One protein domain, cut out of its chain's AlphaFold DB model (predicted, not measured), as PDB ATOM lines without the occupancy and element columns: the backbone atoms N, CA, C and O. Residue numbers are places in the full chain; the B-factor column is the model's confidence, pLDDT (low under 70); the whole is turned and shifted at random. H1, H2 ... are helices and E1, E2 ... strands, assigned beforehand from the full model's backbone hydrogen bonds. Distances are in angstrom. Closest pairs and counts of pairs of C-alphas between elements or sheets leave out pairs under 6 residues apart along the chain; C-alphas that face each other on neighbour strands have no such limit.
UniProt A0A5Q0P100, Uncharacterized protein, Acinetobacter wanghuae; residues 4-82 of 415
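This is residues 4 to 82 of the 415 residues of an uncharacterized protein of Acinetobacter wanghuae (UniProt A0A5Q0P100). Two antiparallel sheets stand partly face to face as a loose sandwich, a twisted one of E2, E1, E6 and E7 and a smaller one of E3, E4 and E5. The helix H1 lies at one side of this pair, near the edge strands E3 and E7. The printed part has 79 residues, with seven named strands followed by one named helix; its class is mostly strand. It is compact, with a radius of gyration of the C-alphas of 11.9 A, and rounded, spanning 28 by 27 by 24 A.

E1, residues 4 to 9, begins at C-alpha 4 (160.567, 173.232, 182.180) and is 16.1 A long. E2 holds residues 12 to 17, 16.8 A; E3, 21 to 27, 17.1 A; E4, 30 to 35, 16.0 A; E5, 40 to 44, 12.6 A; E6, 49 to 55, 20.0 A; and E7, 58 to 64, 16.8 A. H1, residues 71 to 80, is 13.8 A long and ends at C-alpha 80 (171.633, 171.531, 196.153).

E1 and E2 form a hairpin, with N 5 and O 16 2.8 A apart. E1 and E6 are antiparallel at 168 degrees, with N 6 and O 52 2.8 A apart. In the hairpin E6 and E7, N 53 and O 61 are 2.8 A apart. E3, E4 and E5 form a meander, each strand the antiparallel neighbour of the one before, with N 25 and O 32 2.9 A apart and N 33 and O 41 2.9 A apart. E2 and E3 meet only through their link. The closest C-alphas of E5 and E6 are those of Leu 43 and Phe 49, 6.9 A. H1 only grazes both sheets; every O i to N i+4 pair inside it is within hydrogen-bond range.

The C-alphas farthest apart are those of Ser 28 and Asn 56, 31.5 A. The printed part has no cut and no long link. Mean pLDDT of the printed part is 70.9; residue 18, residues 23 to 27, residue 60 and residues 66 to 82 are under 70.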
ATOM      1  N   GLU A   4     161.966 172.806 182.099       78.75
ATOM      2  CA  GLU A   4     160.567 173.232 182.180       78.75
ATOM      3  C   GLU A   4     159.961 172.757 183.499       78.75
ATOM      4  O   GLU A   4     160.293 171.683 184.006       78.75
ATOM      5  N   ILE A   5     159.043 173.548 184.045       81.56
ATOM      6  CA  ILE A   5     158.228 173.173 185.196       81.56
ATOM      7  C   ILE A   5     156.814 172.931 184.702       81.56
ATOM      8  O   ILE A   5     156.191 173.798 184.085       81.56
ATOM      9  N   LEU A   6     156.301 171.748 185.005       82.00
ATOM     10  CA  LEU A   6     154.951 171.361 184.681       82.00
ATOM     11  C   LEU A   6     154.094 171.297 185.933       82.00
ATOM     12  O   LEU A   6     154.335 170.483 186.815       82.00
ATOM     13  N   ILE A   7     153.056 172.121 185.976       85.81
ATOM     14  CA  ILE A   7     152.100 172.166 187.075       85.81
ATOM     15  C   ILE A   7     150.766 171.635 186.568       85.81
ATOM     16  O   ILE A   7     150.192 172.160 185.615       85.81
ATOM     17  N   LEU A   8     150.262 170.592 187.214       80.38
ATOM     18  CA  LEU A   8     148.901 170.105 187.053       80.38
ATOM     19  C   LEU A   8     148.127 170.501 188.302       80.38
ATOM     20  O   LEU A   8     148.459 170.035 189.384       80.38
ATOM     21  N   LYS A   9     147.107 171.344 188.165       82.00
ATOM     22  CA  LYS A   9     146.228 171.753 189.267       82.00
ATOM     23  C   LYS A   9     144.786 171.497 188.860       82.00
ATOM     24  O   LYS A   9     144.339 172.046 187.861       82.00
ATOM     25  N   GLU A  10     144.087 170.631 189.591       79.50
ATOM     26  CA  GLU A  10     142.680 170.289 189.329       79.50
ATOM     27  C   GLU A  10     142.408 169.876 187.864       79.50
ATOM     28  O   GLU A  10     141.362 170.160 187.285       79.50
ATOM     29  N   GLY A  11     143.379 169.205 187.235       72.00
ATOM     30  CA  GLY A  11     143.307 168.776 185.833       72.00
ATOM     31  C   GLY A  11     143.735 169.828 184.800       72.00
ATOM     32  O   GLY A  11     143.824 169.504 183.617       72.00
ATOM     33  N   ILE A  12     144.061 171.054 185.219       76.75
ATOM     34  CA  ILE A  12     144.605 172.104 184.351       76.75
ATOM     35  C   ILE A  12     146.127 171.994 184.310       76.75
ATOM     36  O   ILE A  12     146.796 172.026 185.342       76.75
ATOM     37  N   LYS A  13     146.672 171.882 183.095       84.62
ATOM     38  CA  LYS A  13     148.108 171.792 182.825       84.62
ATOM     39  C   LYS A  13     148.687 173.170 182.511       84.62
ATOM     40  O   LYS A  13     148.279 173.795 181.537       84.62
ATOM     41  N   THR A  14     149.684 173.581 183.283       83.69
ATOM     42  CA  THR A  14     150.477 174.798 183.077       83.69
ATOM     43  C   THR A  14     151.935 174.405 182.872       83.69
ATOM     44  O   THR A  14     152.500 173.695 183.701       83.69
ATOM     45  N   THR A  15     152.541 174.851 181.775       85.31
ATOM     46  CA  THR A  15     153.977 174.683 181.511       85.31
ATOM     47  C   THR A  15     154.665 176.029 181.678       85.31
ATOM     48  O   THR A  15     154.209 177.020 181.109       85.31
ATOM     49  N   LEU A  16     155.749 176.057 182.446       81.38
ATOM     50  CA  LEU A  16     156.560 177.241 182.702       81.38
ATOM     51  C   LEU A  16     158.002 176.980 182.286       81.38
ATOM     52  O   LEU A  16     158.582 175.951 182.637       81.38
ATOM     53  N   GLU A  17     158.606 177.946 181.610       78.81
ATOM     54  CA  GLU A  17     160.050 177.954 181.405       78.81
ATOM     55  C   GLU A  17     160.744 178.338 182.714       78.81
ATOM     56  O   GLU A  17     160.316 179.274 183.396       78.81
ATOM     57  N   ALA A  18     161.871 177.699 183.043       68.62
ATOM     58  CA  ALA A  18     162.625 178.033 184.257       68.62
ATOM     59  C   ALA A  18     162.992 179.531 184.339       68.62
ATOM     60  O   ALA A  18     163.030 180.115 185.417       68.62
ATOM     61  N   SER A  19     163.201 180.185 183.190       71.19
ATOM     62  CA  SER A  19     163.517 181.617 183.120       71.19
ATOM     63  C   SER A  19     162.394 182.543 183.611       71.19
ATOM     64  O   SER A  19     162.694 183.678 184.001       71.19
ATOM     65  N   GLN A  20     161.139 182.076 183.611       74.69
ATOM     66  CA  GLN A  20     159.950 182.828 184.029       74.69
ATOM     67  C   GLN A  20     159.715 182.777 185.541       74.69
ATOM     68  O   GLN A  20     159.004 183.630 186.070       74.69
ATOM     69  N   VAL A  21     160.304 181.805 186.237       72.06
ATOM     70  CA  VAL A  21     160.120 181.611 187.677       72.06
ATOM     71  C   VAL A  21     161.105 182.489 188.446       72.06
ATOM     72  O   VAL A  21     162.291 182.555 188.133       72.06
ATOM     73  N   GLU A  22     160.589 183.216 189.431       70.38
ATOM     74  CA  GLU A  22     161.364 184.060 190.340       70.38
ATOM     75  C   GLU A  22     161.748 183.291 191.604       70.38
ATOM     76  O   GLU A  22     162.907 183.304 192.006       70.38
ATOM     77  N   ASN A  23     160.785 182.608 192.229       67.69
ATOM     78  CA  ASN A  23     161.005 181.808 193.434       67.69
ATOM     79  C   ASN A  23     159.866 180.787 193.611       67.69
ATOM     80  O   ASN A  23     158.739 181.041 193.196       67.69
ATOM     81  N   ILE A  24     160.134 179.660 194.266       69.44
ATOM     82  CA  ILE A  24     159.127 178.713 194.745       69.44
ATOM     83  C   ILE A  24     159.248 178.634 196.264       69.44
ATOM     84  O   ILE A  24     160.266 178.196 196.791       69.44
ATOM     85  N   VAL A  25     158.205 179.062 196.969       68.06
ATOM     86  CA  VAL A  25     158.184 179.125 198.432       68.06
ATOM     87  C   VAL A  25     157.090 178.218 198.955       68.06
ATOM     88  O   VAL A  25     155.957 178.275 198.482       68.06
ATOM     89  N   GLN A  26     157.402 177.431 199.975       68.38
ATOM     90  CA  GLN A  26     156.383 176.726 200.725       68.38
ATOM     91  C   GLN A  26     155.945 177.548 201.944       68.38
ATOM     92  O   GLN A  26     156.776 178.079 202.679       68.38
ATOM     93  N   GLN A  27     154.636 177.656 202.167       66.50
ATOM     94  CA  GLN A  27     154.055 178.304 203.341       66.50
ATOM     95  C   GLN A  27     152.976 177.408 203.943       66.50
ATOM     96  O   GLN A  27     151.904 177.243 203.364       66.50
ATOM     97  N   SER A  28     153.263 176.834 205.114       73.56
ATOM     98  CA  SER A  28     152.372 175.886 205.796       73.56
ATOM     99  C   SER A  28     151.928 174.755 204.846       73.56
ATOM    100  O   SER A  28     152.760 173.963 204.411       73.56
ATOM    101  N   GLU A  29     150.651 174.714 204.459       72.06
ATOM    102  CA  GLU A  29     150.060 173.679 203.595       72.06
ATOM    103  C   GLU A  29     149.961 174.102 202.112       72.06
ATOM    104  O   GLU A  29     149.169 173.538 201.353       72.06
ATOM    105  N   GLN A  30     150.719 175.121 201.693       76.00
ATOM    106  CA  GLN A  30     150.708 175.650 200.327       76.00
ATOM    107  C   GLN A  30     152.106 175.701 199.707       76.00
ATOM    108  O   GLN A  30     153.089 176.011 200.379       76.00
ATOM    109  N   ILE A  31     152.173 175.481 198.392       76.00
ATOM    110  CA  ILE A  31     153.328 175.816 197.552       76.00
ATOM    111  C   ILE A  31     152.964 177.031 196.701       76.00
ATOM    112  O   ILE A  31     151.934 177.045 196.030       76.00
ATOM    113  N   ILE A  32     153.824 178.044 196.712       78.62
ATOM    114  CA  ILE A  32     153.654 179.293 195.974       78.62
ATOM    115  C   ILE A  32     154.786 179.412 194.958       78.62
ATOM    116  O   ILE A  32     155.939 179.633 195.326       78.62
ATOM    117  N   VAL A  33     154.456 179.310 193.673       80.06
ATOM    118  CA  VAL A  33     155.378 179.587 192.565       80.06
ATOM    119  C   VAL A  33     155.211 181.050 192.170       80.06
ATOM    120  O   VAL A  33     154.181 181.431 191.620       80.06
ATOM    121  N   LYS A  34     156.211 181.876 192.469       76.94
ATOM    122  CA  LYS A  34     156.272 183.287 192.079       76.94
ATOM    123  C   LYS A  34     156.967 183.410 190.733       76.94
ATOM    124  O   LYS A  34     158.061 182.876 190.547       76.94
ATOM    125  N   LEU A  35     156.337 184.107 189.801       79.00
ATOM    126  CA  LEU A  35     156.868 184.379 188.473       79.00
ATOM    127  C   LEU A  35     157.473 185.785 188.426       79.00
ATOM    128  O   LEU A  35     156.994 186.697 189.095       79.00
ATOM    129  N   LYS A  36     158.479 186.000 187.572       76.25
ATOM    130  CA  LYS A  36     159.169 187.300 187.432       76.25
ATOM    131  C   LYS A  36     158.272 188.431 186.925       76.25
ATOM    132  O   LYS A  36     158.634 189.598 187.023       76.25
ATOM    133  N   ASN A  37     157.117 188.096 186.352       73.44
ATOM    134  CA  ASN A  37     156.093 189.064 185.963       73.44
ATOM    135  C   ASN A  37     155.208 189.507 187.153       73.44
ATOM    136  O   ASN A  37     154.305 190.315 186.954       73.44
ATOM    137  N   GLY A  38     155.454 188.990 188.363       72.94
ATOM    138  CA  GLY A  38     154.706 189.284 189.587       72.94
ATOM    139  C   GLY A  38     153.494 188.379 189.833       72.94
ATOM    140  O   GLY A  38     152.861 188.490 190.884       72.94
ATOM    141  N   GLU A  39     153.161 187.480 188.904       80.12
ATOM    142  CA  GLU A  39     152.070 186.516 189.061       80.12
ATOM    143  C   GLU A  39     152.473 185.370 190.003       80.12
ATOM    144  O   GLU A  39     153.647 185.008 190.113       80.12
ATOM    145  N   GLN A  40     151.495 184.799 190.709       85.00
ATOM    146  CA  GLN A  40     151.723 183.705 191.647       85.00
ATOM    147  C   GLN A  40     150.783 182.541 191.366       85.00
ATOM    148  O   GLN A  40     149.571 182.721 191.261       85.00
ATOM    149  N   ILE A  41     151.343 181.336 191.320       80.81
ATOM    150  CA  ILE A  41     150.578 180.094 191.263       80.81
ATOM    151  C   ILE A  41     150.609 179.475 192.653       80.81
ATOM    152  O   ILE A  41     151.664 179.067 193.140       80.81
ATOM    153  N   ILE A  42     149.441 179.425 193.288       83.06
ATOM    154  CA  ILE A  42     149.262 178.882 194.635       83.06
ATOM    155  C   ILE A  42     148.645 177.490 194.519       83.06
ATOM    156  O   ILE A  42     147.588 177.309 193.904       83.06
ATOM    157  N   LEU A  43     149.316 176.515 195.118       79.81
ATOM    158  CA  LEU A  43     148.943 175.108 195.134       79.81
ATOM    159  C   LEU A  43     148.674 174.710 196.580       79.81
ATOM    160  O   LEU A  43     149.602 174.646 197.387       79.81
ATOM    161  N   SER A  44     147.405 174.498 196.920       78.81
ATOM    162  CA  SER A  44     147.001 174.107 198.271       78.81
ATOM    163  C   SER A  44     146.962 172.590 198.406       78.81
ATOM    164  O   SER A  44     146.470 171.908 197.513       78.81
ATOM    165  N   LYS A  45     147.387 172.039 199.550       71.50
ATOM    166  CA  LYS A  45     147.255 170.597 199.859       71.50
ATOM    167  C   LYS A  45     145.812 170.092 199.818       71.50
ATOM    168  O   LYS A  45     145.566 168.907 199.624       71.50
ATOM    169  N   THR A  46     144.850 170.989 200.011       74.00
ATOM    170  CA  THR A  46     143.420 170.672 199.901       74.00
ATOM    171  C   THR A  46     142.955 170.492 198.453       74.00
ATOM    172  O   THR A  46     141.832 170.050 198.235       74.00
ATOM    173  N   GLU A  47     143.785 170.851 197.474       78.00
ATOM    174  CA  GLU A  47     143.523 170.730 196.041       78.00
ATOM    175  C   GLU A  47     144.341 169.562 195.469       78.00
ATOM    176  O   GLU A  47     145.447 169.271 195.927       78.00
ATOM    177  N   ASN A  48     143.822 168.885 194.444       77.00
ATOM    178  CA  ASN A  48     144.589 167.848 193.758       77.00
ATOM    179  C   ASN A  48     145.577 168.507 192.789       77.00
ATOM    180  O   ASN A  48     145.157 169.115 191.797       77.00
ATOM    181  N   PHE A  49     146.874 168.392 193.063       82.69
ATOM    182  CA  PHE A  49     147.907 168.952 192.199       82.69
ATOM    183  C   PHE A  49     149.136 168.051 192.082       82.69
ATOM    184  O   PHE A  49     149.418 167.238 192.961       82.69
ATOM    185  N   SER A  50     149.897 168.235 191.001       80.44
ATOM    186  CA  SER A  50     151.258 167.723 190.876       80.44
ATOM    187  C   SER A  50     152.184 168.727 190.198       80.44
ATOM    188  O   SER A  50     151.762 169.468 189.312       80.44
ATOM    189  N   ILE A  51     153.456 168.714 190.579       80.94
ATOM    190  CA  ILE A  51     154.527 169.495 189.964       80.94
ATOM    191  C   ILE A  51     155.574 168.512 189.444       80.94
ATOM    192  O   ILE A  51     156.101 167.725 190.224       80.94
ATOM    193  N   ASP A  52     155.889 168.561 188.155       79.44
ATOM    194  CA  ASP A  52     157.003 167.830 187.550       79.44
ATOM    195  C   ASP A  52     158.067 168.831 187.074       79.44
ATOM    196  O   ASP A  52     157.770 169.734 186.292       79.44
ATOM    197  N   VAL A  53     159.317 168.660 187.505       76.12
ATOM    198  CA  VAL A  53     160.466 169.372 186.926       76.12
ATOM    199  C   VAL A  53     161.055 168.495 185.833       76.12
ATOM    200  O   VAL A  53     161.435 167.347 186.081       76.12
ATOM    201  N   LEU A  54     161.115 169.032 184.620       75.12
ATOM    202  CA  LEU A  54     161.579 168.329 183.435       75.12
ATOM    203  C   LEU A  54     162.947 168.866 183.009       75.12
ATOM    204  O   LEU A  54     163.126 170.071 182.835       75.12
ATOM    205  N   GLU A  55     163.891 167.966 182.751       77.06
ATOM    206  CA  GLU A  55     165.111 168.270 182.003       77.06
ATOM    207  C   GLU A  55     165.135 167.416 180.735       77.06
ATOM    208  O   GLU A  55     165.030 166.190 180.802       77.06
ATOM    209  N   ASN A  56     165.233 168.059 179.564       75.44
ATOM    210  CA  ASN A  56     165.180 167.385 178.259       75.44
ATOM    211  C   ASN A  56     163.970 166.421 178.129       75.44
ATOM    212  O   ASN A  56     164.117 165.278 177.694       75.44
ATOM    213  N   ASN A  57     162.775 166.873 178.540       71.44
ATOM    214  CA  ASN A  57     161.512 166.112 178.578       71.44
ATOM    215  C   ASN A  57     161.468 164.891 179.516       71.44
ATOM    216  O   ASN A  57     160.541 164.081 179.425       71.44
ATOM    217  N   LYS A  58     162.418 164.748 180.444       72.88
ATOM    218  CA  LYS A  58     162.396 163.693 181.462       72.88
ATOM    219  C   LYS A  58     162.125 164.291 182.841       72.88
ATOM    220  O   LYS A  58     162.806 165.232 183.232       72.88
ATOM    221  N   SER A  59     161.154 163.732 183.571       75.88
ATOM    222  CA  SER A  59     160.890 164.133 184.961       75.88
ATOM    223  C   SER A  59     162.067 163.733 185.839       75.88
ATOM    224  O   SER A  59     162.430 162.555 185.910       75.88
ATOM    225  N   ILE A  60     162.694 164.743 186.432       69.88
ATOM    226  CA  ILE A  60     163.801 164.597 187.380       69.88
ATOM    227  C   ILE A  60     163.335 164.814 188.820       69.88
ATOM    228  O   ILE A  60     163.995 164.358 189.747       69.88
ATOM    229  N   LEU A  61     162.175 165.450 189.001       70.38
ATOM    230  CA  LEU A  61     161.515 165.624 190.285       70.38
ATOM    231  C   LEU A  61     160.002 165.656 190.068       70.38
ATOM    232  O   LEU A  61     159.528 166.371 189.187       70.38
ATOM    233  N   ARG A  62     159.257 164.928 190.902       75.50
ATOM    234  CA  ARG A  62     157.794 164.963 190.942       75.50
ATOM    235  C   ARG A  62     157.312 165.179 192.367       75.50
ATOM    236  O   ARG A  62     157.740 164.474 193.275       75.50
ATOM    237  N   LEU A  63     156.390 166.115 192.530       73.00
ATOM    238  CA  LEU A  63     155.671 166.390 193.769       73.00
ATOM    239  C   LEU A  63     154.177 166.273 193.498       73.00
ATOM    240  O   LEU A  63     153.720 166.621 192.411       73.00
ATOM    241  N   ASP A  64     153.412 165.827 194.482       72.75
ATOM    242  CA  ASP A  64     151.956 165.816 194.415       72.75
ATOM    243  C   ASP A  64     151.332 166.157 195.768       72.75
ATOM    244  O   ASP A  64     152.005 166.175 196.803       72.75
ATOM    245  N   SER A  65     150.031 166.443 195.751       70.44
ATOM    246  CA  SER A  65     149.263 166.838 196.935       70.44
ATOM    247  C   SER A  65     149.235 165.776 198.044       70.44
ATOM    248  O   SER A  65     148.854 166.092 199.170       70.44
ATOM    249  N   SER A  66     149.639 164.529 197.765       63.62
ATOM    250  CA  SER A  66     149.671 163.436 198.745       63.62
ATOM    251  C   SER A  66     151.027 163.225 199.424       63.62
ATOM    252  O   SER A  66     151.069 162.565 200.459       63.62
ATOM    253  N   ASN A  67     152.113 163.811 198.906       59.66
ATOM    254  CA  ASN A  67     153.477 163.579 199.400       59.66
ATOM    255  C   ASN A  67     154.196 164.858 199.881       59.66
ATOM    256  O   ASN A  67     155.403 165.027 199.711       59.66
ATOM    257  N   LEU A  68     153.446 165.770 200.505       55.34
ATOM    258  CA  LEU A  68     153.943 167.046 201.038       55.34
ATOM    259  C   LEU A  68     154.630 166.939 202.410       55.34
ATOM    260  O   LEU A  68     154.973 167.965 202.967       55.34
ATOM    261  N   GLU A  69     154.833 165.755 202.993       51.28
ATOM    262  CA  GLU A  69     155.579 165.620 204.266       51.28
ATOM    263  C   GLU A  69     157.080 165.330 204.063       51.28
ATOM    264  O   GLU A  69     157.858 165.386 205.012       51.28
ATOM    265  N   SER A  70     157.524 165.137 202.811       49.12
ATOM    266  CA  SER A  70     158.947 165.065 202.426       49.12
ATOM    267  C   SER A  70     159.531 166.434 202.026       49.12
ATOM    268  O   SER A  70     160.336 166.573 201.105       49.12
ATOM    269  N   LEU A  71     159.131 167.504 202.712       51.47
ATOM    270  CA  LEU A  71     159.585 168.867 202.384       51.47
ATOM    271  C   LEU A  71     161.069 169.074 202.631       51.47
ATOM    272  O   LEU A  71     161.691 169.876 201.947       51.47
ATOM    273  N   SER A  72     161.658 168.264 203.510       50.81
ATOM    274  CA  SER A  72     163.105 168.256 203.697       50.81
ATOM    275  C   SER A  72     163.859 167.809 202.440       50.81
ATOM    276  O   SER A  72     164.996 168.219 202.248       50.81
ATOM    277  N   GLU A  73     163.266 166.985 201.564       51.28
ATOM    278  CA  GLU A  73     163.892 166.577 200.297       51.28
ATOM    279  C   GLU A  73     163.719 167.637 199.208       51.28
ATOM    280  O   GLU A  73     164.622 167.820 198.398       51.28
ATOM    281  N   LEU A  74     162.610 168.382 199.229       50.22
ATOM    282  CA  LEU A  74     162.360 169.509 198.328       50.22
ATOM    283  C   LEU A  74     163.273 170.694 198.683       50.22
ATOM    284  O   LEU A  74     163.916 171.262 197.807       50.22
ATOM    285  N   GLU A  75     163.424 170.991 199.973       52.78
ATOM    286  CA  GLU A  75     164.392 171.962 200.492       52.78
ATOM    287  C   GLU A  75     165.836 171.536 200.196       52.78
ATOM    288  O   GLU A  75     166.622 172.358 199.734       52.78
ATOM    289  N   LYS A  76     166.190 170.249 200.363       51.09
ATOM    290  CA  LYS A  76     167.515 169.724 199.979       51.09
ATOM    291  C   LYS A  76     167.757 169.802 198.475       51.09
ATOM    292  O   LYS A  76     168.847 170.187 198.071       51.09
ATOM    293  N   PHE A  77     166.767 169.476 197.648       47.31
ATOM    294  CA  PHE A  77     166.882 169.538 196.190       47.31
ATOM    295  C   PHE A  77     167.018 170.986 195.692       47.31
ATOM    296  O   PHE A  77     167.909 171.290 194.901       47.31
ATOM    297  N   LEU A  78     166.196 171.902 196.215       49.44
ATOM    298  CA  LEU A  78     166.266 173.333 195.907       49.44
ATOM    299  C   LEU A  78     167.548 173.984 196.453       49.44
ATOM    300  O   LEU A  78     168.090 174.885 195.815       49.44
ATOM    301  N   ALA A  79     168.079 173.506 197.585       48.25
ATOM    302  CA  ALA A  79     169.354 173.963 198.138       48.25
ATOM    303  C   ALA A  79     170.571 173.423 197.365       48.25
ATOM    304  O   ALA A  79     171.549 174.151 197.196       48.25
ATOM    305  N   GLN A  80     170.524 172.183 196.863       47.19
ATOM    306  CA  GLN A  80     171.633 171.531 196.153       47.19
ATOM    307  C   GLN A  80     171.804 172.031 194.703       47.19
ATOM    308  O   GLN A  80     172.923 172.054 194.194       47.19
ATOM    309  N   GLU A  81     170.730 172.499 194.058       46.44
ATOM    310  CA  GLU A  81     170.730 173.061 192.690       46.44
ATOM    311  C   GLU A  81     170.659 174.605 192.663       46.44
ATOM    312  O   GLU A  81     170.496 175.208 191.600       46.44
ATOM    313  N   SER A  82     170.821 175.275 193.812       44.19
ATOM    314  CA  SER A  82     170.769 176.744 193.963       44.19
ATOM    315  C   SER A  82     171.771 177.527 193.088       44.19
ATOM    316  O   SER A  82     171.636 178.738 192.938       44.19
TER     317      SER A  82